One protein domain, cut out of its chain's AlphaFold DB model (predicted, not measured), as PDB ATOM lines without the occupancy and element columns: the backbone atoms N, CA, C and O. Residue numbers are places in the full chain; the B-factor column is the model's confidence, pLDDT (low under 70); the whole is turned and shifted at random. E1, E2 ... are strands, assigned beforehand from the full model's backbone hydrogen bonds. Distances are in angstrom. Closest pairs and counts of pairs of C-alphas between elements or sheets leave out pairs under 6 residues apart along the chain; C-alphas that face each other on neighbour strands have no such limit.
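This is residues 13 to 151 of the 154 residues of an uncharacterized protein of Flavobacterium endophyticum (UniProt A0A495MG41). Two four-stranded sheets lie face to face as a sandwich, with the strands of one crossed at 34 degrees to those of the other; E2 and E8 come close along one side, and residues 13 to 18 link the edges E4 and E1 on the other. The sheet with the long strands E3 and E6 is the longer slab, and the E2 and E3 hairpin reaches one end of the long axis while the loop around Thr 34 reaches the other. The printed part has 139 residues, with no named helix and eight strands, E1 to E8, in chain order; under half of the residues, 62, are in these strands, and the class is all strand. One sheet runs E1, E6, E3, E2, antiparallel, and the other E4, E5, E7, E8, mixed. The whole is compact, with a radius of gyration of the C-alphas of 15.9 A and spans of 48 by 32 by 27 A.

E1 is residues 19 to 22, beginning at C-alpha 19 (155.530, 179.233, 187.834). E2, residues 43 to 50, is 23.9 A long, and E3, residues 56 to 67, 35.4 A. E4 is residues 77 to 81, and E5, residues 89 to 96, is 22.5 A long. E6, residues 105 to 117, is the longest at 37.8 A, from C-alpha 105 (160.773, 168.422, 207.465). E7, residues 126 to 133, is 23.4 A long, and E8, residues 147 to 150, ends at C-alpha 150 (177.026, 178.499, 184.125).

In the first sheet, E1 is antiparallel to E6, with N 110 and O 21 2.8 A apart. E6 is antiparallel to E3, with N 60 and O 113 at 2.8 A. E2 and E3 form a hairpin, with N 49 and O 57 at 2.8 A. In the second sheet, the hairpin of E4 and E5 has N 93 and O 79 at 2.8 A. E5 and E7 are parallel at 21 degrees, with N 92 and O 128 at 2.8 A. E7 and E8 form a hairpin, with N 127 and O 149 at 2.9 A. Between the sheets, the closest C-alphas of E2 and E8, Val 44 and Thr 149, are 6.3 A apart; E1 and E4 are apart. Residues 13 to 14 pair with residues 79 to 80 of E4, antiparallel.

The C-alphas of Thr 34 and Ser 53 are the farthest apart, 51.3 A. The printed part has no cut. The links E1 to E2 and E7 to E8 are long. Mean pLDDT of the printed part is 77.7; 36 residues are under 70, among them residues 31 to 39 and 135 to 146.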
ATOM      1  N   THR A  13     164.652 194.303 192.197       88.62
ATOM      2  CA  THR A  13     163.498 194.465 191.308       88.62
ATOM      3  C   THR A  13     162.645 193.199 191.392       88.62
ATOM      4  O   THR A  13     163.184 192.121 191.141       88.62
ATOM      5  N   PRO A  14     161.356 193.279 191.773       90.31
ATOM      6  CA  PRO A  14     160.470 192.119 191.760       90.31
ATOM      7  C   PRO A  14     160.383 191.511 190.360       90.31
ATOM      8  O   PRO A  14     160.309 192.246 189.375       90.31
ATOM      9  N   LEU A  15     160.392 190.183 190.281       91.62
ATOM     10  CA  LEU A  15     160.197 189.436 189.044       91.62
ATOM     11  C   LEU A  15     158.846 188.727 189.066       91.62
ATOM     12  O   LEU A  15     158.384 188.288 190.119       91.62
ATOM     13  N   GLU A  16     158.244 188.574 187.889       91.50
ATOM     14  CA  GLU A  16     157.055 187.749 187.690       91.50
ATOM     15  C   GLU A  16     157.488 186.362 187.189       91.50
ATOM     16  O   GLU A  16     157.870 186.212 186.025       91.50
ATOM     17  N   PRO A  17     157.508 185.334 188.052       90.25
ATOM     18  CA  PRO A  17     157.842 183.982 187.632       90.25
ATOM     19  C   PRO A  17     156.714 183.388 186.786       90.25
ATOM     20  O   PRO A  17     155.533 183.594 187.059       90.25
ATOM     21  N   LEU A  18     157.086 182.563 185.806       92.12
ATOM     22  CA  LEU A  18     156.143 181.754 185.031       92.12
ATOM     23  C   LEU A  18     155.399 180.749 185.912       92.12
ATOM     24  O   LEU A  18     154.243 180.423 185.656       92.12
ATOM     25  N   GLN A  19     156.085 180.224 186.926       91.69
ATOM     26  CA  GLN A  19     155.530 179.233 187.834       91.69
ATOM     27  C   GLN A  19     156.190 179.339 189.205       91.69
ATOM     28  O   GLN A  19     157.415 179.398 189.299       91.69
ATOM     29  N   ILE A  20     155.371 179.286 190.255       90.50
ATOM     30  CA  ILE A  20     155.782 178.936 191.617       90.50
ATOM     31  C   ILE A  20     154.822 177.854 192.098       90.50
ATOM     32  O   ILE A  20     153.621 178.095 192.216       90.50
ATOM     33  N   SER A  21     155.334 176.661 192.385       90.31
ATOM     34  CA  SER A  21     154.500 175.562 192.875       90.31
ATOM     35  C   SER A  21     155.265 174.600 193.766       90.31
ATOM     36  O   SER A  21     156.415 174.265 193.485       90.31
ATOM     37  N   GLN A  22     154.591 174.082 194.785       88.19
ATOM     38  CA  GLN A  22     155.050 172.915 195.526       88.19
ATOM     39  C   GLN A  22     155.007 171.680 194.615       88.19
ATOM     40  O   GLN A  22     154.008 171.462 193.930       88.19
ATOM     41  N   ILE A  23     156.077 170.883 194.595       88.69
ATOM     42  CA  ILE A  23     156.194 169.710 193.705       88.69
ATOM     43  C   ILE A  23     156.021 168.366 194.421       88.69
ATOM     44  O   ILE A  23     155.855 167.344 193.764       88.69
ATOM     45  N   ASN A  24     156.030 168.347 195.754       85.56
ATOM     46  CA  ASN A  24     155.813 167.146 196.561       85.56
ATOM     47  C   ASN A  24     154.722 167.370 197.609       85.56
ATOM     48  O   ASN A  24     154.717 168.382 198.299       85.56
ATOM     49  N   PHE A  25     153.832 166.397 197.789       78.44
ATOM     50  CA  PHE A  25     152.782 166.465 198.814       78.44
ATOM     51  C   PHE A  25     153.232 165.888 200.161       78.44
ATOM     52  O   PHE A  25     152.810 166.364 201.211       78.44
ATOM     53  N   GLU A  26     154.136 164.911 200.141       85.88
ATOM     54  CA  GLU A  26     154.733 164.338 201.347       85.88
ATOM     55  C   GLU A  26     155.968 165.133 201.764       85.88
ATOM     56  O   GLU A  26     156.787 165.504 200.922       85.88
ATOM     57  N   SER A  27     156.111 165.406 203.061       84.75
ATOM     58  CA  SER A  27     157.285 166.103 203.584       84.75
ATOM     59  C   SER A  27     158.538 165.237 203.490       84.75
ATOM     60  O   SER A  27     158.517 164.050 203.807       84.75
ATOM     61  N   LEU A  28     159.645 165.855 203.095       84.88
ATOM     62  CA  LEU A  28     160.954 165.226 203.005       84.88
ATOM     63  C   LEU A  28     161.698 165.416 204.325       84.88
ATOM     64  O   LEU A  28     161.875 166.546 204.782       84.88
ATOM     65  N   ALA A  29     162.158 164.316 204.915       81.50
ATOM     66  CA  ALA A  29     163.098 164.349 206.026       81.50
ATOM     67  C   ALA A  29     164.524 164.370 205.469       81.50
ATOM     68  O   ALA A  29     164.906 163.481 204.705       81.50
ATOM     69  N   ILE A  30     165.318 165.370 205.850       71.75
ATOM     70  CA  ILE A  30     166.723 165.429 205.443       71.75
ATOM     71  C   ILE A  30     167.579 164.805 206.541       71.75
ATOM     72  O   ILE A  30     167.648 165.301 207.663       71.75
ATOM     73  N   ILE A  31     168.241 163.702 206.207       68.81
ATOM     74  CA  ILE A  31     169.125 162.975 207.118       68.81
ATOM     75  C   ILE A  31     170.558 163.487 206.927       68.81
ATOM     76  O   ILE A  31     171.003 163.688 205.801       68.81
ATOM     77  N   GLY A  32     171.296 163.675 208.026       64.25
ATOM     78  CA  GLY A  32     172.720 164.040 207.993       64.25
ATOM     79  C   GLY A  32     173.027 165.532 208.157       64.25
ATOM     80  O   GLY A  32     174.199 165.897 208.210       64.25
ATOM     81  N   ILE A  33     172.015 166.390 208.309       60.06
ATOM     82  CA  ILE A  33     172.208 167.801 208.666       60.06
ATOM     83  C   ILE A  33     172.259 167.922 210.190       60.06
ATOM     84  O   ILE A  33     171.265 167.709 210.878       60.06
ATOM     85  N   THR A  34     173.431 168.256 210.729       54.94
ATOM     86  CA  THR A  34     173.654 168.391 212.179       54.94
ATOM     87  C   THR A  34     173.290 169.773 212.725       54.94
ATOM     88  O   THR A  34     173.172 169.926 213.938       54.94
ATOM     89  N   LYS A  35     173.091 170.769 211.845       55.38
ATOM     90  CA  LYS A  35     172.619 172.127 212.165       55.38
ATOM     91  C   LYS A  35     171.727 172.668 211.036       55.38
ATOM     92  O   LYS A  35     172.240 173.303 210.118       55.38
ATOM     93  N   PRO A  36     170.402 172.458 211.088       51.38
ATOM     94  CA  PRO A  36     169.479 172.872 210.025       51.38
ATOM     95  C   PRO A  36     169.281 174.391 209.879       51.38
ATOM     96  O   PRO A  36     168.487 174.827 209.052       51.38
ATOM     97  N   SER A  37     170.072 175.203 210.594       51.78
ATOM     98  CA  SER A  37     170.169 176.654 210.380       51.78
ATOM     99  C   SER A  37     170.678 177.049 208.984       51.78
ATOM    100  O   SER A  37     170.641 178.226 208.624       51.78
ATOM    101  N   GLU A  38     171.206 176.090 208.218       54.47
ATOM    102  CA  GLU A  38     171.627 176.286 206.836       54.47
ATOM    103  C   GLU A  38     170.485 175.875 205.912       54.47
ATOM    104  O   GLU A  38     170.158 174.697 205.765       54.47
ATOM    105  N   LEU A  39     169.861 176.873 205.288       63.06
ATOM    106  CA  LEU A  39     169.017 176.641 204.126       63.06
ATOM    107  C   LEU A  39     169.760 175.772 203.130       63.06
ATOM    108  O   LEU A  39     170.915 176.055 202.798       63.06
ATOM    109  N   LEU A  40     169.066 174.762 202.614       73.44
ATOM    110  CA  LEU A  40     169.604 174.015 201.500       73.44
ATOM    111  C   LEU A  40     169.869 174.960 200.335       73.44
ATOM    112  O   LEU A  40     168.997 175.720 199.907       73.44
ATOM    113  N   THR A  41     171.085 174.869 199.815       78.31
ATOM    114  CA  THR A  41     171.473 175.486 198.556       78.31
ATOM    115  C   THR A  41     170.468 175.067 197.474       78.31
ATOM    116  O   THR A  41     170.253 173.865 197.291       78.31
ATOM    117  N   PRO A  42     169.813 176.020 196.785       85.19
ATOM    118  CA  PRO A  42     168.806 175.686 195.789       85.19
ATOM    119  C   PRO A  42     169.451 174.956 194.610       85.19
ATOM    120  O   PRO A  42     170.607 175.194 194.269       85.19
ATOM    121  N   LEU A  43     168.713 174.084 193.939       89.50
ATOM    122  CA  LEU A  43     169.181 173.511 192.681       89.50
ATOM    123  C   LEU A  43     168.746 174.439 191.558       89.50
ATOM    124  O   LEU A  43     167.575 174.800 191.487       89.50
ATOM    125  N   VAL A  44     169.680 174.840 190.705       91.62
ATOM    126  CA  VAL A  44     169.419 175.780 189.616       91.62
ATOM    127  C   VAL A  44     169.857 175.137 188.312       91.62
ATOM    128  O   VAL A  44     170.882 174.463 188.247       91.62
ATOM    129  N   SER A  45     169.043 175.319 187.283       92.62
ATOM    130  CA  SER A  45     169.377 174.967 185.910       92.62
ATOM    131  C   SER A  45     168.871 176.057 184.983       92.62
ATOM    132  O   SER A  45     167.923 176.780 185.312       92.62
ATOM    133  N   SER A  46     169.504 176.167 183.825       91.94
ATOM    134  CA  SER A  46     169.083 177.084 182.785       91.94
ATOM    135  C   SER A  46     169.105 176.423 181.420       91.94
ATOM    136  O   SER A  46     169.837 175.466 181.177       91.94
ATOM    137  N   GLU A  47     168.264 176.942 180.542       91.06
ATOM    138  CA  GLU A  47     168.140 176.528 179.157       91.06
ATOM    139  C   GLU A  47     167.992 177.774 178.294       91.06
ATOM    140  O   GLU A  47     167.261 178.699 178.650       91.06
ATOM    141  N   THR A  48     168.709 177.793 177.177       87.94
ATOM    142  CA  THR A  48     168.682 178.898 176.225       87.94
ATOM    143  C   THR A  48     167.869 178.482 175.009       87.94
ATOM    144  O   THR A  48     168.146 177.455 174.395       87.94
ATOM    145  N   GLU A  49     166.892 179.299 174.638       86.75
ATOM    146  CA  GLU A  49     166.075 179.119 173.446       86.75
ATOM    147  C   GLU A  49     166.318 180.280 172.481       86.75
ATOM    148  O   GLU A  49     166.224 181.452 172.855       86.75
ATOM    149  N   PHE A  50     166.599 179.958 171.220       81.44
ATOM    150  CA  PHE A  50     166.662 180.941 170.143       81.44
ATOM    151  C   PHE A  50     165.310 180.985 169.448       81.44
ATOM    152  O   PHE A  50     164.832 179.971 168.936       81.44
ATOM    153  N   ASN A  51     164.682 182.155 169.410       70.25
ATOM    154  CA  ASN A  51     163.492 182.314 168.588       70.25
ATOM    155  C   ASN A  51     163.875 182.517 167.107       70.25
ATOM    156  O   ASN A  51     165.011 182.854 166.774       70.25
ATOM    157  N   ASN A  52     162.908 182.363 166.199       72.94
ATOM    158  CA  ASN A  52     163.126 182.510 164.750       72.94
ATOM    159  C   ASN A  52     163.604 183.916 164.321       72.94
ATOM    160  O   ASN A  52     163.999 184.096 163.174       72.94
ATOM    161  N   SER A  53     163.549 184.909 165.217       68.25
ATOM    162  CA  SER A  53     164.075 186.265 165.005       68.25
ATOM    163  C   SER A  53     165.495 186.473 165.552       68.25
ATOM    164  O   SER A  53     166.005 187.584 165.475       68.25
ATOM    165  N   GLY A  54     166.134 185.434 166.101       67.19
ATOM    166  CA  GLY A  54     167.473 185.508 166.695       67.19
ATOM    167  C   GLY A  54     167.509 186.072 168.119       67.19
ATOM    168  O   GLY A  54     168.593 186.223 168.674       67.19
ATOM    169  N   ALA A  55     166.355 186.366 168.728       75.25
ATOM    170  CA  ALA A  55     166.302 186.767 170.127       75.25
ATOM    171  C   ALA A  55     166.518 185.551 171.030       75.25
ATOM    172  O   ALA A  55     165.999 184.458 170.770       75.25
ATOM    173  N   VAL A  56     167.272 185.779 172.100       84.06
ATOM    174  CA  VAL A  56     167.693 184.748 173.040       84.06
ATOM    175  C   VAL A  56     166.816 184.821 174.282       84.06
ATOM    176  O   VAL A  56     166.745 185.853 174.950       84.06
ATOM    177  N   ARG A  57     166.144 183.717 174.597       89.31
ATOM    178  CA  ARG A  57     165.361 183.553 175.819       89.31
ATOM    179  C   ARG A  57     166.075 182.593 176.754       89.31
ATOM    180  O   ARG A  57     166.379 181.467 176.374       89.31
ATOM    181  N   LEU A  58     166.306 183.030 177.985       91.12
ATOM    182  CA  LEU A  58     166.896 182.221 179.042       91.12
ATOM    183  C   LEU A  58     165.794 181.732 179.986       91.12
ATOM    184  O   LEU A  58     165.221 182.515 180.743       91.12
ATOM    185  N   THR A  59     165.499 180.436 179.952       93.25
ATOM    186  CA  THR A  59     164.590 179.776 180.894       93.25
ATOM    187  C   THR A  59     165.382 179.293 182.101       93.25
ATOM    188  O   THR A  59     166.318 178.510 181.968       93.25
ATOM    189  N   ILE A  60     165.001 179.738 183.294       94.62
ATOM    190  CA  ILE A  60     165.675 179.448 184.560       94.62
ATOM    191  C   ILE A  60     164.726 178.655 185.445       94.62
ATOM    192  O   ILE A  60     163.584 179.059 185.674       94.62
ATOM    193  N   ARG A  61     165.214 177.526 185.957       95.06
ATOM    194  CA  ARG A  61     164.453 176.596 186.792       95.06
ATOM    195  C   ARG A  61     165.172 176.409 188.117       95.06
ATOM    196  O   ARG A  61     166.345 176.033 188.134       95.06
ATOM    197  N   ILE A  62     164.467 176.665 189.214       93.19
ATOM    198  CA  ILE A  62     165.007 176.644 190.572       93.19
ATOM    199  C   ILE A  62     164.182 175.669 191.411       93.19
ATOM    200  O   ILE A  62     162.964 175.810 191.500       93.19
ATOM    201  N   ALA A  63     164.837 174.702 192.052       90.81
ATOM    202  CA  ALA A  63     164.233 173.845 193.066       90.81
ATOM    203  C   ALA A  63     164.744 174.230 194.461       90.81
ATOM    204  O   ALA A  63     165.951 174.342 194.685       90.81
ATOM    205  N   ILE A  64     163.821 174.436 195.398       85.69
ATOM    206  CA  ILE A  64     164.099 174.965 196.740       85.69
ATOM    207  C   ILE A  64     163.407 174.091 197.773       85.69
ATOM    208  O   ILE A  64     162.257 173.709 197.586       85.69
ATOM    209  N   PHE A  65     164.083 173.801 198.879       83.62
ATOM    210  CA  PHE A  65     163.507 173.058 199.995       83.62
ATOM    211  C   PHE A  65     163.145 174.027 201.118       83.62
ATOM    212  O   PHE A  65     164.020 174.653 201.713       83.62
ATOM    213  N   ILE A  66     161.850 174.148 201.399       79.88
ATOM    214  CA  ILE A  66     161.286 175.072 202.386       79.88
ATOM    215  C   ILE A  66     160.712 174.273 203.559       79.88
ATOM    216  O   ILE A  66     160.046 173.266 203.318       79.88
ATOM    217  N   PRO A  67     160.919 174.700 204.816       79.25
ATOM    218  CA  PRO A  67     160.321 174.060 205.985       79.25
ATOM    219  C   PRO A  67     158.802 173.883 205.887       79.25
ATOM    220  O   PRO A  67     158.075 174.790 205.479       79.25
ATOM    221  N   LYS A  68     158.304 172.717 206.311       77.50
ATOM    222  CA  LYS A  68     156.869 172.377 206.300       77.50
ATOM    223  C   LYS A  68     156.003 173.308 207.148       77.50
ATOM    224  O   LYS A  68     154.824 173.488 206.856       77.50
ATOM    225  N   THR A  69     156.572 173.914 208.183       69.94
ATOM    226  CA  THR A  69     155.887 174.809 209.128       69.94
ATOM    227  C   THR A  69     155.304 176.082 208.489       69.94
ATOM    228  O   THR A  69     154.635 176.854 209.168       69.94
ATOM    229  N   LEU A  70     155.483 176.273 207.176       67.38
ATOM    230  CA  LEU A  70     155.114 177.466 206.409       67.38
ATOM    231  C   LEU A  70     153.954 177.311 205.429       67.38
ATOM    232  O   LEU A  70     153.707 178.192 204.603       67.38
ATOM    233  N   LEU A  71     153.210 176.215 205.521       57.84
ATOM    234  CA  LEU A  71     152.034 175.977 204.689       57.84
ATOM    235  C   LEU A  71     150.894 176.946 205.065       57.84
ATOM    236  O   LEU A  71     150.080 176.660 205.939       57.84
ATOM    237  N   GLY A  72     150.831 178.110 204.412       55.12
ATOM    238  CA  GLY A  72     149.728 179.065 204.595       55.12
ATOM    239  C   GLY A  72     149.803 180.361 203.783       55.12
ATOM    240  O   GLY A  72     148.776 181.008 203.581       55.12
ATOM    241  N   LYS A  73     150.981 180.742 203.277       55.53
ATOM    242  CA  LYS A  73     151.177 181.864 202.339       55.53
ATOM    243  C   LYS A  73     152.039 181.386 201.177       55.53
ATOM    244  O   LYS A  73     152.793 180.439 201.364       55.53
ATOM    245  N   ALA A  74     151.924 182.008 199.998       61.09
ATOM    246  CA  ALA A  74     152.851 181.755 198.894       61.09
ATOM    247  C   ALA A  74     154.275 182.016 199.415       61.09
ATOM    248  O   ALA A  74     154.604 183.170 199.684       61.09
ATOM    249  N   PRO A  75     155.089 180.975 199.662       70.88
ATOM    250  CA  PRO A  75     156.247 181.121 200.534       70.88
ATOM    251  C   PRO A  75     157.461 181.641 199.772       70.88
ATOM    252  O   PRO A  75     158.558 181.608 200.311       70.88
ATOM    253  N   ILE A  76     157.292 182.038 198.508       82.69
ATOM    254  CA  ILE A  76     158.388 182.375 197.613       82.69
ATOM    255  C   ILE A  76     158.080 183.670 196.884       82.69
ATOM    256  O   ILE A  76     157.067 183.785 196.198       82.69
ATOM    257  N   GLU A  77     159.024 184.595 196.969       87.62
ATOM    258  CA  GLU A  77     159.102 185.780 196.125       87.62
ATOM    259  C   GLU A  77     160.435 185.756 195.370       87.62
ATOM    260  O   GLU A  77     161.470 185.382 195.932       87.62
ATOM    261  N   LEU A  78     160.419 186.146 194.094       90.38
ATOM    262  CA  LEU A  78     161.603 186.177 193.241       90.38
ATOM    263  C   LEU A  78     161.950 187.622 192.880       90.38
ATOM    264  O   LEU A  78     161.094 188.390 192.443       90.38
ATOM    265  N   TYR A  79     163.222 187.977 193.028       90.88
ATOM    266  CA  TYR A  79     163.740 189.298 192.691       90.88
ATOM    267  C   TYR A  79     165.008 189.190 191.856       90.88
ATOM    268  O   TYR A  79     165.797 188.262 192.028       90.88
ATOM    269  N   GLN A  80     165.247 190.193 191.021       89.62
ATOM    270  CA  GLN A  80     166.543 190.457 190.415       89.62
ATOM    271  C   GLN A  80     167.310 191.454 191.285       89.62
ATOM    272  O   GLN A  80     166.807 192.539 191.583       89.62
ATOM    273  N   ASP A  81     168.527 191.102 191.687       84.62
ATOM    274  CA  ASP A  81     169.446 192.026 192.349       84.62
ATOM    275  C   ASP A  81     170.267 192.764 191.287       84.62
ATOM    276  O   ASP A  81     170.966 192.142 190.490       84.62
ATOM    277  N   SER A  82     170.160 194.094 191.258       77.12
ATOM    278  CA  SER A  82     170.903 194.937 190.313       77.12
ATOM    279  C   SER A  82     172.349 195.207 190.747       77.12
ATOM    280  O   SER A  82     173.109 195.781 189.975       77.12
ATOM    281  N   ASN A  83     172.738 194.825 191.968       71.19
ATOM    282  CA  ASN A  83     174.116 194.930 192.442       71.19
ATOM    283  C   ASN A  83     174.875 193.636 192.119       71.19
ATOM    284  O   ASN A  83     175.102 192.794 192.995       71.19
ATOM    285  N   THR A  84     175.245 193.479 190.851       66.31
ATOM    286  CA  THR A  84     176.139 192.414 190.390       66.31
ATOM    287  C   THR A  84     177.572 192.942 190.398       66.31
ATOM    288  O   THR A  84     177.874 193.950 189.764       66.31
ATOM    289  N   GLU A  85     178.463 192.295 191.153       68.06
ATOM    290  CA  GLU A  85     179.894 192.653 191.167       68.06
ATOM    291  C   GLU A  85     180.602 192.200 189.880       68.06
ATOM    292  O   GLU A  85     181.627 192.761 189.497       68.06
ATOM    293  N   GLU A  86     180.029 191.209 189.197       73.62
ATOM    294  CA  GLU A  86     180.546 190.635 187.962       73.62
ATOM    295  C   GLU A  86     179.685 191.081 186.770       73.62
ATOM    296  O   GLU A  86     178.456 190.991 186.807       73.62
ATOM    297  N   ALA A  87     180.332 191.561 185.702       69.25
ATOM    298  CA  ALA A  87     179.672 191.771 184.413       69.25
ATOM    299  C   ALA A  87     179.143 190.424 183.891       69.25
ATOM    300  O   ALA A  87     179.793 189.399 184.107       69.25
ATOM    301  N   ASN A  88     178.012 190.417 183.175       80.44
ATOM    302  CA  ASN A  88     177.391 189.201 182.617       80.44
ATOM    303  C   ASN A  88     176.793 188.208 183.646       80.44
ATOM    304  O   ASN A  88     176.631 187.023 183.338       80.44
ATOM    305  N   GLU A  89     176.472 188.653 184.865       86.88
ATOM    306  CA  GLU A  89     175.784 187.847 185.889       86.88
ATOM    307  C   GLU A  89     174.302 188.223 186.005       86.88
ATOM    308  O   GLU A  89     173.960 189.394 186.142       86.88
ATOM    309  N   LEU A  90     173.422 187.220 186.064       87.75
ATOM    310  CA  LEU A  90     172.057 187.399 186.551       87.75
ATOM    311  C   LEU A  90     171.953 186.909 187.995       87.75
ATOM    312  O   LEU A  90     171.994 185.708 188.268       87.75
ATOM    313  N   LYS A  91     171.777 187.842 188.931       89.81
ATOM    314  CA  LYS A  91     171.613 187.523 190.347       89.81
ATOM    315  C   LYS A  91     170.141 187.514 190.745       89.81
ATOM    316  O   LYS A  91     169.469 188.545 190.741       89.81
ATOM    317  N   LEU A  92     169.652 186.337 191.116       89.06
ATOM    318  CA  LEU A  92     168.291 186.093 191.570       89.06
ATOM    319  C   LEU A  92     168.260 185.942 193.089       89.06
ATOM    320  O   LEU A  92     169.035 185.176 193.662       89.06
ATOM    321  N   VAL A  93     167.349 186.647 193.747       86.81
ATOM    322  CA  VAL A  93     167.095 186.505 195.181       86.81
ATOM    323  C   VAL A  93     165.741 185.844 195.359       86.81
ATOM    324  O   VAL A  93     164.723 186.379 194.925       86.81
ATOM    325  N   VAL A  94     165.746 184.682 195.997       83.06
ATOM    326  CA  VAL A  94     164.547 183.957 196.392       83.06
ATOM    327  C   VAL A  94     164.301 184.235 197.863       83.06
ATOM    328  O   VAL A  94     165.103 183.851 198.717       83.06
ATOM    329  N   LYS A  95     163.191 184.896 198.170       80.88
ATOM    330  CA  LYS A  95     162.800 185.167 199.550       80.88
ATOM    331  C   LYS A  95     161.728 184.205 200.009       80.88
ATOM    332  O   LYS A  95     160.849 183.855 199.229       80.88
ATOM    333  N   TYR A  96     161.805 183.817 201.273       77.25
ATOM    334  CA  TYR A  96     160.811 183.000 201.956       77.25
ATOM    335  C   TYR A  96     160.691 183.444 203.419       77.25
ATOM    336  O   TYR A  96     161.574 184.124 203.926       77.25
ATOM    337  N   ASP A  97     159.616 183.094 204.116       74.00
ATOM    338  CA  ASP A  97     159.390 183.485 205.519       74.00
ATOM    339  C   ASP A  97     159.365 182.231 206.396       74.00
ATOM    340  O   ASP A  97     158.381 181.515 206.322       74.00
ATOM    341  N   SER A  98     160.422 181.944 207.179       69.19
ATOM    342  CA  SER A  98     160.462 180.841 208.164       69.19
ATOM    343  C   SER A  98     160.673 181.311 209.589       69.19
ATOM    344  O   SER A  98     161.732 181.858 209.889       69.19
ATOM    345  N   ALA A  99     159.734 180.978 210.478       64.81
ATOM    346  CA  ALA A  99     159.872 181.174 211.921       64.81
ATOM    347  C   ALA A  99     160.670 180.059 212.627       64.81
ATOM    348  O   ALA A  99     161.005 180.192 213.802       64.81
ATOM    349  N   GLU A 100     160.964 178.951 211.942       66.00
ATOM    350  CA  GLU A 100     161.663 177.802 212.525       66.00
ATOM    351  C   GLU A 100     163.180 177.903 212.302       66.00
ATOM    352  O   GLU A 100     163.637 178.006 211.160       66.00
ATOM    353  N   GLU A 101     163.955 177.869 213.391       63.88
ATOM    354  CA  GLU A 101     165.428 177.932 213.375       63.88
ATOM    355  C   GLU A 101     166.083 176.604 212.964       63.88
ATOM    356  O   GLU A 101     167.170 176.600 212.384       63.88
ATOM    357  N   GLU A 102     165.418 175.479 213.250       71.69
ATOM    358  CA  GLU A 102     165.949 174.125 213.054       71.69
ATOM    359  C   GLU A 102     164.937 173.170 212.387       71.69
ATOM    360  O   GLU A 102     164.509 172.181 212.990       71.69
ATOM    361  N   PRO A 103     164.550 173.436 211.130       73.50
ATOM    362  CA  PRO A 103     163.574 172.614 210.427       73.50
ATOM    363  C   PRO A 103     164.078 171.187 210.174       73.50
ATOM    364  O   PRO A 103     165.219 170.964 209.773       73.50
ATOM    365  N   LYS A 104     163.199 170.200 210.387       76.94
ATOM    366  CA  LYS A 104     163.482 168.766 210.150       76.94
ATOM    367  C   LYS A 104     162.739 168.184 208.951       76.94
ATOM    368  O   LYS A 104     163.137 167.150 208.417       76.94
ATOM    369  N   GLU A 105     161.665 168.848 208.538       82.31
ATOM    370  CA  GLU A 105     160.773 168.422 207.465       82.31
ATOM    371  C   GLU A 105     160.621 169.542 206.438       82.31
ATOM    372  O   GLU A 105     160.344 170.690 206.796       82.31
ATOM    373  N   TYR A 106     160.763 169.199 205.160       83.06
ATOM    374  CA  TYR A 106     160.783 170.166 204.067       83.06
ATOM    375  C   TYR A 106     159.793 169.800 202.961       83.06
ATOM    376  O   TYR A 106     159.559 168.627 202.661       83.06
ATOM    377  N   HIS A 107     159.265 170.816 202.290       86.62
ATOM    378  CA  HIS A 107     158.622 170.704 200.990       86.62
ATOM    379  C   HIS A 107     159.539 171.267 199.910       86.62
ATOM    380  O   HIS A 107     160.158 172.315 200.078       86.62
ATOM    381  N   ALA A 108     159.619 170.558 198.796       88.00
ATOM    382  CA  ALA A 108     160.257 171.012 197.586       88.00
ATOM    383  C   ALA A 108     159.303 171.926 196.808       88.00
ATOM    384  O   ALA A 108     158.136 171.607 196.554       88.00
ATOM    385  N   TRP A 109     159.836 173.066 196.407       89.06
ATOM    386  CA  TRP A 109     159.183 174.065 195.589       89.06
ATOM    387  C   TRP A 109     159.957 174.250 194.303       89.06
ATOM    388  O   TRP A 109     161.185 174.191 194.286       89.06
ATOM    389  N   TYR A 110     159.217 174.497 193.237       91.75
ATOM    390  CA  TYR A 110     159.738 174.762 191.914       91.75
ATOM    391  C   TYR A 110     159.377 176.184 191.504       91.75
ATOM    392  O   TYR A 110     158.211 176.578 191.579       91.75
ATOM    393  N   VAL A 111     160.391 176.931 191.075       93.06
ATOM    394  CA  VAL A 111     160.266 178.273 190.511       93.06
ATOM    395  C   VAL A 111     160.773 178.231 189.077       93.06
ATOM    396  O   VAL A 111     161.884 177.767 188.824       93.06
ATOM    397  N   SER A 112     159.973 178.737 188.144       94.69
ATOM    398  CA  SER A 112     160.359 178.914 186.745       94.69
ATOM    399  C   SER A 112     160.264 180.382 186.379       94.69
ATOM    400  O   SER A 112     159.250 181.022 186.650       94.69
ATOM    401  N   TYR A 113     161.291 180.909 185.728       94.50
ATOM    402  CA  TYR A 113     161.348 182.293 185.269       94.50
ATOM    403  C   TYR A 113     162.025 182.349 183.901       94.50
ATOM    404  O   TYR A 113     162.985 181.625 183.658       94.50
ATOM    405  N   THR A 114     161.519 183.197 183.011       93.19
ATOM    406  CA  THR A 114     162.138 183.462 181.711       93.19
ATOM    407  C   THR A 114     162.672 184.873 181.669       93.19
ATOM    408  O   THR A 114     161.951 185.820 181.977       93.19
ATOM    409  N   HIS A 115     163.912 185.000 181.225       90.81
ATOM    410  CA  HIS A 115     164.559 186.269 180.973       90.81
ATOM    411  C   HIS A 115     164.795 186.425 179.470       90.81
ATOM    412  O   HIS A 115     165.527 185.642 178.863       90.81
ATOM    413  N   ASP A 116     164.141 187.415 178.871       88.56
ATOM    414  CA  ASP A 116     164.355 187.772 177.472       88.56
ATOM    415  C   ASP A 116     165.584 188.687 177.383       88.56
ATOM    416  O   ASP A 116     165.541 189.810 177.892       88.56
ATOM    417  N   ILE A 117     166.656 188.215 176.735       85.44
ATOM    418  CA  ILE A 117     167.881 188.998 176.525       85.44
ATOM    419  C   ILE A 117     167.602 190.027 175.431       85.44
ATOM    420  O   ILE A 117     167.276 189.673 174.290       85.44
ATOM    421  N   LYS A 118     167.691 191.312 175.779       83.25
ATOM    422  CA  LYS A 118     167.377 192.411 174.857       83.25
ATOM    423  C   LYS A 118     168.532 192.703 173.905       83.25
ATOM    424  O   LYS A 118     169.694 192.427 174.184       83.25
ATOM    425  N   GLU A 119     168.215 193.333 172.777       74.25
ATOM    426  CA  GLU A 119     169.237 193.846 171.864       74.25
ATOM    427  C   GLU A 119     170.128 194.873 172.587       74.25
ATOM    428  O   GLU A 119     169.634 195.857 173.141       74.25
ATOM    429  N   GLY A 120     171.439 194.620 172.608       73.75
ATOM    430  CA  GLY A 120     172.423 195.442 173.319       73.75
ATOM    431  C   GLY A 120     172.604 195.106 174.805       73.75
ATOM    432  O   GLY A 120     173.442 195.729 175.453       73.75
ATOM    433  N   GLU A 121     171.860 194.137 175.345       80.38
ATOM    434  CA  GLU A 121     172.153 193.546 176.652       80.38
ATOM    435  C   GLU A 121     173.378 192.631 176.540       80.38
ATOM    436  O   GLU A 121     173.531 191.904 175.554       80.38
ATOM    437  N   GLU A 122     174.281 192.699 177.522       77.56
ATOM    438  CA  GLU A 122     175.445 191.818 177.519       77.56
ATOM    439  C   GLU A 122     175.019 190.355 177.719       77.56
ATOM    440  O   GLU A 122     174.035 190.043 178.394       77.56
ATOM    441  N   GLU A 123     175.772 189.444 177.115       82.88
ATOM    442  CA  GLU A 123     175.526 188.008 177.181       82.88
ATOM    443  C   GLU A 123     175.604 187.491 178.629       82.88
ATOM    444  O   GLU A 123     176.659 187.558 179.248       82.88
ATOM    445  N   ILE A 124     174.529 186.910 179.175       88.00
ATOM    446  CA  ILE A 124     174.527 186.367 180.545       88.00
ATOM    447  C   ILE A 124     175.281 185.033 180.604       88.00
ATOM    448  O   ILE A 124     174.768 183.996 180.193       88.00
ATOM    449  N   LYS A 125     176.460 185.030 181.232       87.38
ATOM    450  CA  LYS A 125     177.333 183.845 181.350       87.38
ATOM    451  C   LYS A 125     177.073 183.014 182.596       87.38
ATOM    452  O   LYS A 125     177.447 181.841 182.668       87.38
ATOM    453  N   GLN A 126     176.459 183.622 183.604       89.50
ATOM    454  CA  GLN A 126     176.219 182.971 184.880       89.50
ATOM    455  C   GLN A 126     174.940 183.458 185.547       89.50
ATOM    456  O   GLN A 126     174.563 184.626 185.458       89.50
ATOM    457  N   ILE A 127     174.304 182.543 186.268       90.06
ATOM    458  CA  ILE A 127     173.155 182.817 187.122       90.06
ATOM    459  C   ILE A 127     173.564 182.513 188.554       90.06
ATOM    460  O   ILE A 127     173.984 181.393 188.853       90.06
ATOM    461  N   ARG A 128     173.400 183.488 189.445       89.69
ATOM    462  CA  ARG A 128     173.610 183.319 190.883       89.69
ATOM    463  C   ARG A 128     172.280 183.390 191.605       89.69
ATOM    464  O   ARG A 128     171.582 184.391 191.506       89.69
ATOM    465  N   THR A 129     171.941 182.373 192.386       87.75
ATOM    466  CA  THR A 129     170.717 182.376 193.199       87.75
ATOM    467  C   THR A 129     171.045 182.469 194.679       87.75
ATOM    468  O   THR A 129     171.769 181.626 195.194       87.75
ATOM    469  N   VAL A 130     170.490 183.461 195.372       84.31
ATOM    470  CA  VAL A 130     170.617 183.668 196.823       84.31
ATOM    471  C   VAL A 130     169.264 183.415 197.477       84.31
ATOM    472  O   VAL A 130     168.251 183.882 196.969       84.31
ATOM    473  N   VAL A 131     169.241 182.700 198.602       79.88
ATOM    474  CA  VAL A 131     168.010 182.458 199.371       79.88
ATOM    475  C   VAL A 131     168.034 183.297 200.649       79.88
ATOM    476  O   VAL A 131     169.015 183.246 201.390       79.88
ATOM    477  N   GLU A 132     166.977 184.071 200.905       78.56
ATOM    478  CA  GLU A 132     166.861 184.965 202.069       78.56
ATOM    479  C   GLU A 132     165.585 184.674 202.878       78.56
ATOM    480  O   GLU A 132     164.498 184.552 202.316       78.56
ATOM    481  N   ASN A 133     165.712 184.593 204.208       73.56
ATOM    482  CA  ASN A 133     164.575 184.454 205.123       73.56
ATOM    483  C   ASN A 133     164.070 185.831 205.587       73.56
ATOM    484  O   ASN A 133     164.850 186.622 206.116       73.56
ATOM    485  N   LEU A 134     162.770 186.085 205.452       70.75
ATOM    486  CA  LEU A 134     162.086 187.320 205.834       70.75
ATOM    487  C   LEU A 134     161.815 187.450 207.346       70.75
ATOM    488  O   LEU A 134     161.567 188.560 207.816       70.75
ATOM    489  N   HIS A 135     161.858 186.356 208.118       65.38
ATOM    490  CA  HIS A 135     161.422 186.344 209.522       65.38
ATOM    491  C   HIS A 135     162.441 186.934 210.512       65.38
ATOM    492  O   HIS A 135     162.072 187.528 211.529       65.38
ATOM    493  N   PHE A 136     163.740 186.783 210.250       56.16
ATOM    494  CA  PHE A 136     164.776 187.157 211.212       56.16
ATOM    495  C   PHE A 136     165.152 188.643 211.065       56.16
ATOM    496  O   PHE A 136     165.911 189.018 210.177       56.16
ATOM    497  N   LYS A 137     164.645 189.498 211.969       46.59
ATOM    498  CA  LYS A 137     164.959 190.946 212.035       46.59
ATOM    499  C   LYS A 137     166.445 191.277 212.270       46.59
ATOM    500  O   LYS A 137     166.852 192.385 211.942       46.59
ATOM    501  N   ASP A 138     167.236 190.323 212.767       40.09
ATOM    502  CA  ASP A 138     168.703 190.409 212.908       40.09
ATOM    503  C   ASP A 138     169.460 189.620 211.821       40.09
ATOM    504  O   ASP A 138     170.644 189.307 211.968       40.09
ATOM    505  N   ALA A 139     168.805 189.285 210.705       40.75
ATOM    506  CA  ALA A 139     169.469 188.669 209.568       40.75
ATOM    507  C   ALA A 139     170.412 189.682 208.909       40.75
ATOM    508  O   ALA A 139     170.114 190.285 207.882       40.75
ATOM    509  N   ASN A 140     171.629 189.783 209.446       40.91
ATOM    510  CA  ASN A 140     172.795 189.796 208.578       40.91
ATOM    511  C   ASN A 140     172.490 188.710 207.540       40.91
ATOM    512  O   ASN A 140     172.327 187.565 207.983       40.91
ATOM    513  N   PRO A 141     172.238 189.032 206.254       44.09
ATOM    514  CA  PRO A 141     171.851 188.019 205.289       44.09
ATOM    515  C   PRO A 141     172.949 186.978 205.384       44.09
ATOM    516  O   PRO A 141     174.094 187.269 205.034       44.09
ATOM    517  N   LYS A 142     172.649 185.821 205.990       46.03
ATOM    518  CA  LYS A 142     173.579 184.707 206.001       46.03
ATOM    519  C   LYS A 142     173.609 184.347 204.541       46.03
ATOM    520  O   LYS A 142     172.690 183.713 204.033       46.03
ATOM    521  N   THR A 143     174.598 184.892 203.852       45.00
ATOM    522  CA  THR A 143     174.875 184.621 202.465       45.00
ATOM    523  C   THR A 143     175.290 183.162 202.441       45.00
ATOM    524  O   THR A 143     176.471 182.823 202.443       45.00
ATOM    525  N   SER A 144     174.298 182.265 202.426       47.41
ATOM    526  CA  SER A 144     174.461 181.026 201.688       47.41
ATOM    527  C   SER A 144     175.055 181.481 200.366       47.41
ATOM    528  O   SER A 144     174.525 182.402 199.736       47.41
ATOM    529  N   ARG A 145     176.231 180.947 200.021       53.47
ATOM    530  CA  ARG A 145     177.052 181.417 198.889       53.47
ATOM    531  C   ARG A 145     176.313 181.366 197.547       53.47
ATOM    532  O   ARG A 145     176.837 181.826 196.536       53.47
ATOM    533  N   GLY A 146     175.082 180.875 197.578       63.97
ATOM    534  CA  GLY A 146     174.184 180.784 196.472       63.97
ATOM    535  C   GLY A 146     174.595 179.646 195.571       63.97
ATOM    536  O   GLY A 146     175.680 179.073 195.694       63.97
ATOM    537  N   THR A 147     173.706 179.323 194.655       79.25
ATOM    538  CA  THR A 147     174.014 178.383 193.584       79.25
ATOM    539  C   THR A 147     174.445 179.186 192.382       79.25
ATOM    540  O   THR A 147     173.740 180.117 191.991       79.25
ATOM    541  N   VAL A 148     175.597 178.835 191.816       84.12
ATOM    542  CA  VAL A 148     176.073 179.392 190.551       84.12
ATOM    543  C   VAL A 148     175.809 178.364 189.461       84.12
ATOM    544  O   VAL A 148     176.228 177.215 189.573       84.12
ATOM    545  N   THR A 149     175.090 178.777 188.424       84.25
ATOM    546  CA  THR A 149     174.860 177.988 187.210       84.25
ATOM    547  C   THR A 149     175.524 178.695 186.045       84.25
ATOM    548  O   THR A 149     175.227 179.859 185.782       84.25
ATOM    549  N   HIS A 150     176.423 177.997 185.355       85.06
ATOM    550  CA  HIS A 150     177.026 178.499 184.125       85.06
ATOM    551  C   HIS A 150     176.066 178.288 182.962       85.06
ATOM    552  O   HIS A 150     175.545 177.188 182.776       85.06
ATOM    553  N   VAL A 151     175.840 179.346 182.191       80.88
ATOM    554  CA  VAL A 151     174.989 179.289 181.007       80.88
ATOM    555  C   VAL A 151     175.864 178.887 179.825       80.88
ATOM    556  O   VAL A 151     176.863 179.538 179.530       80.88
TER     557      VAL A 151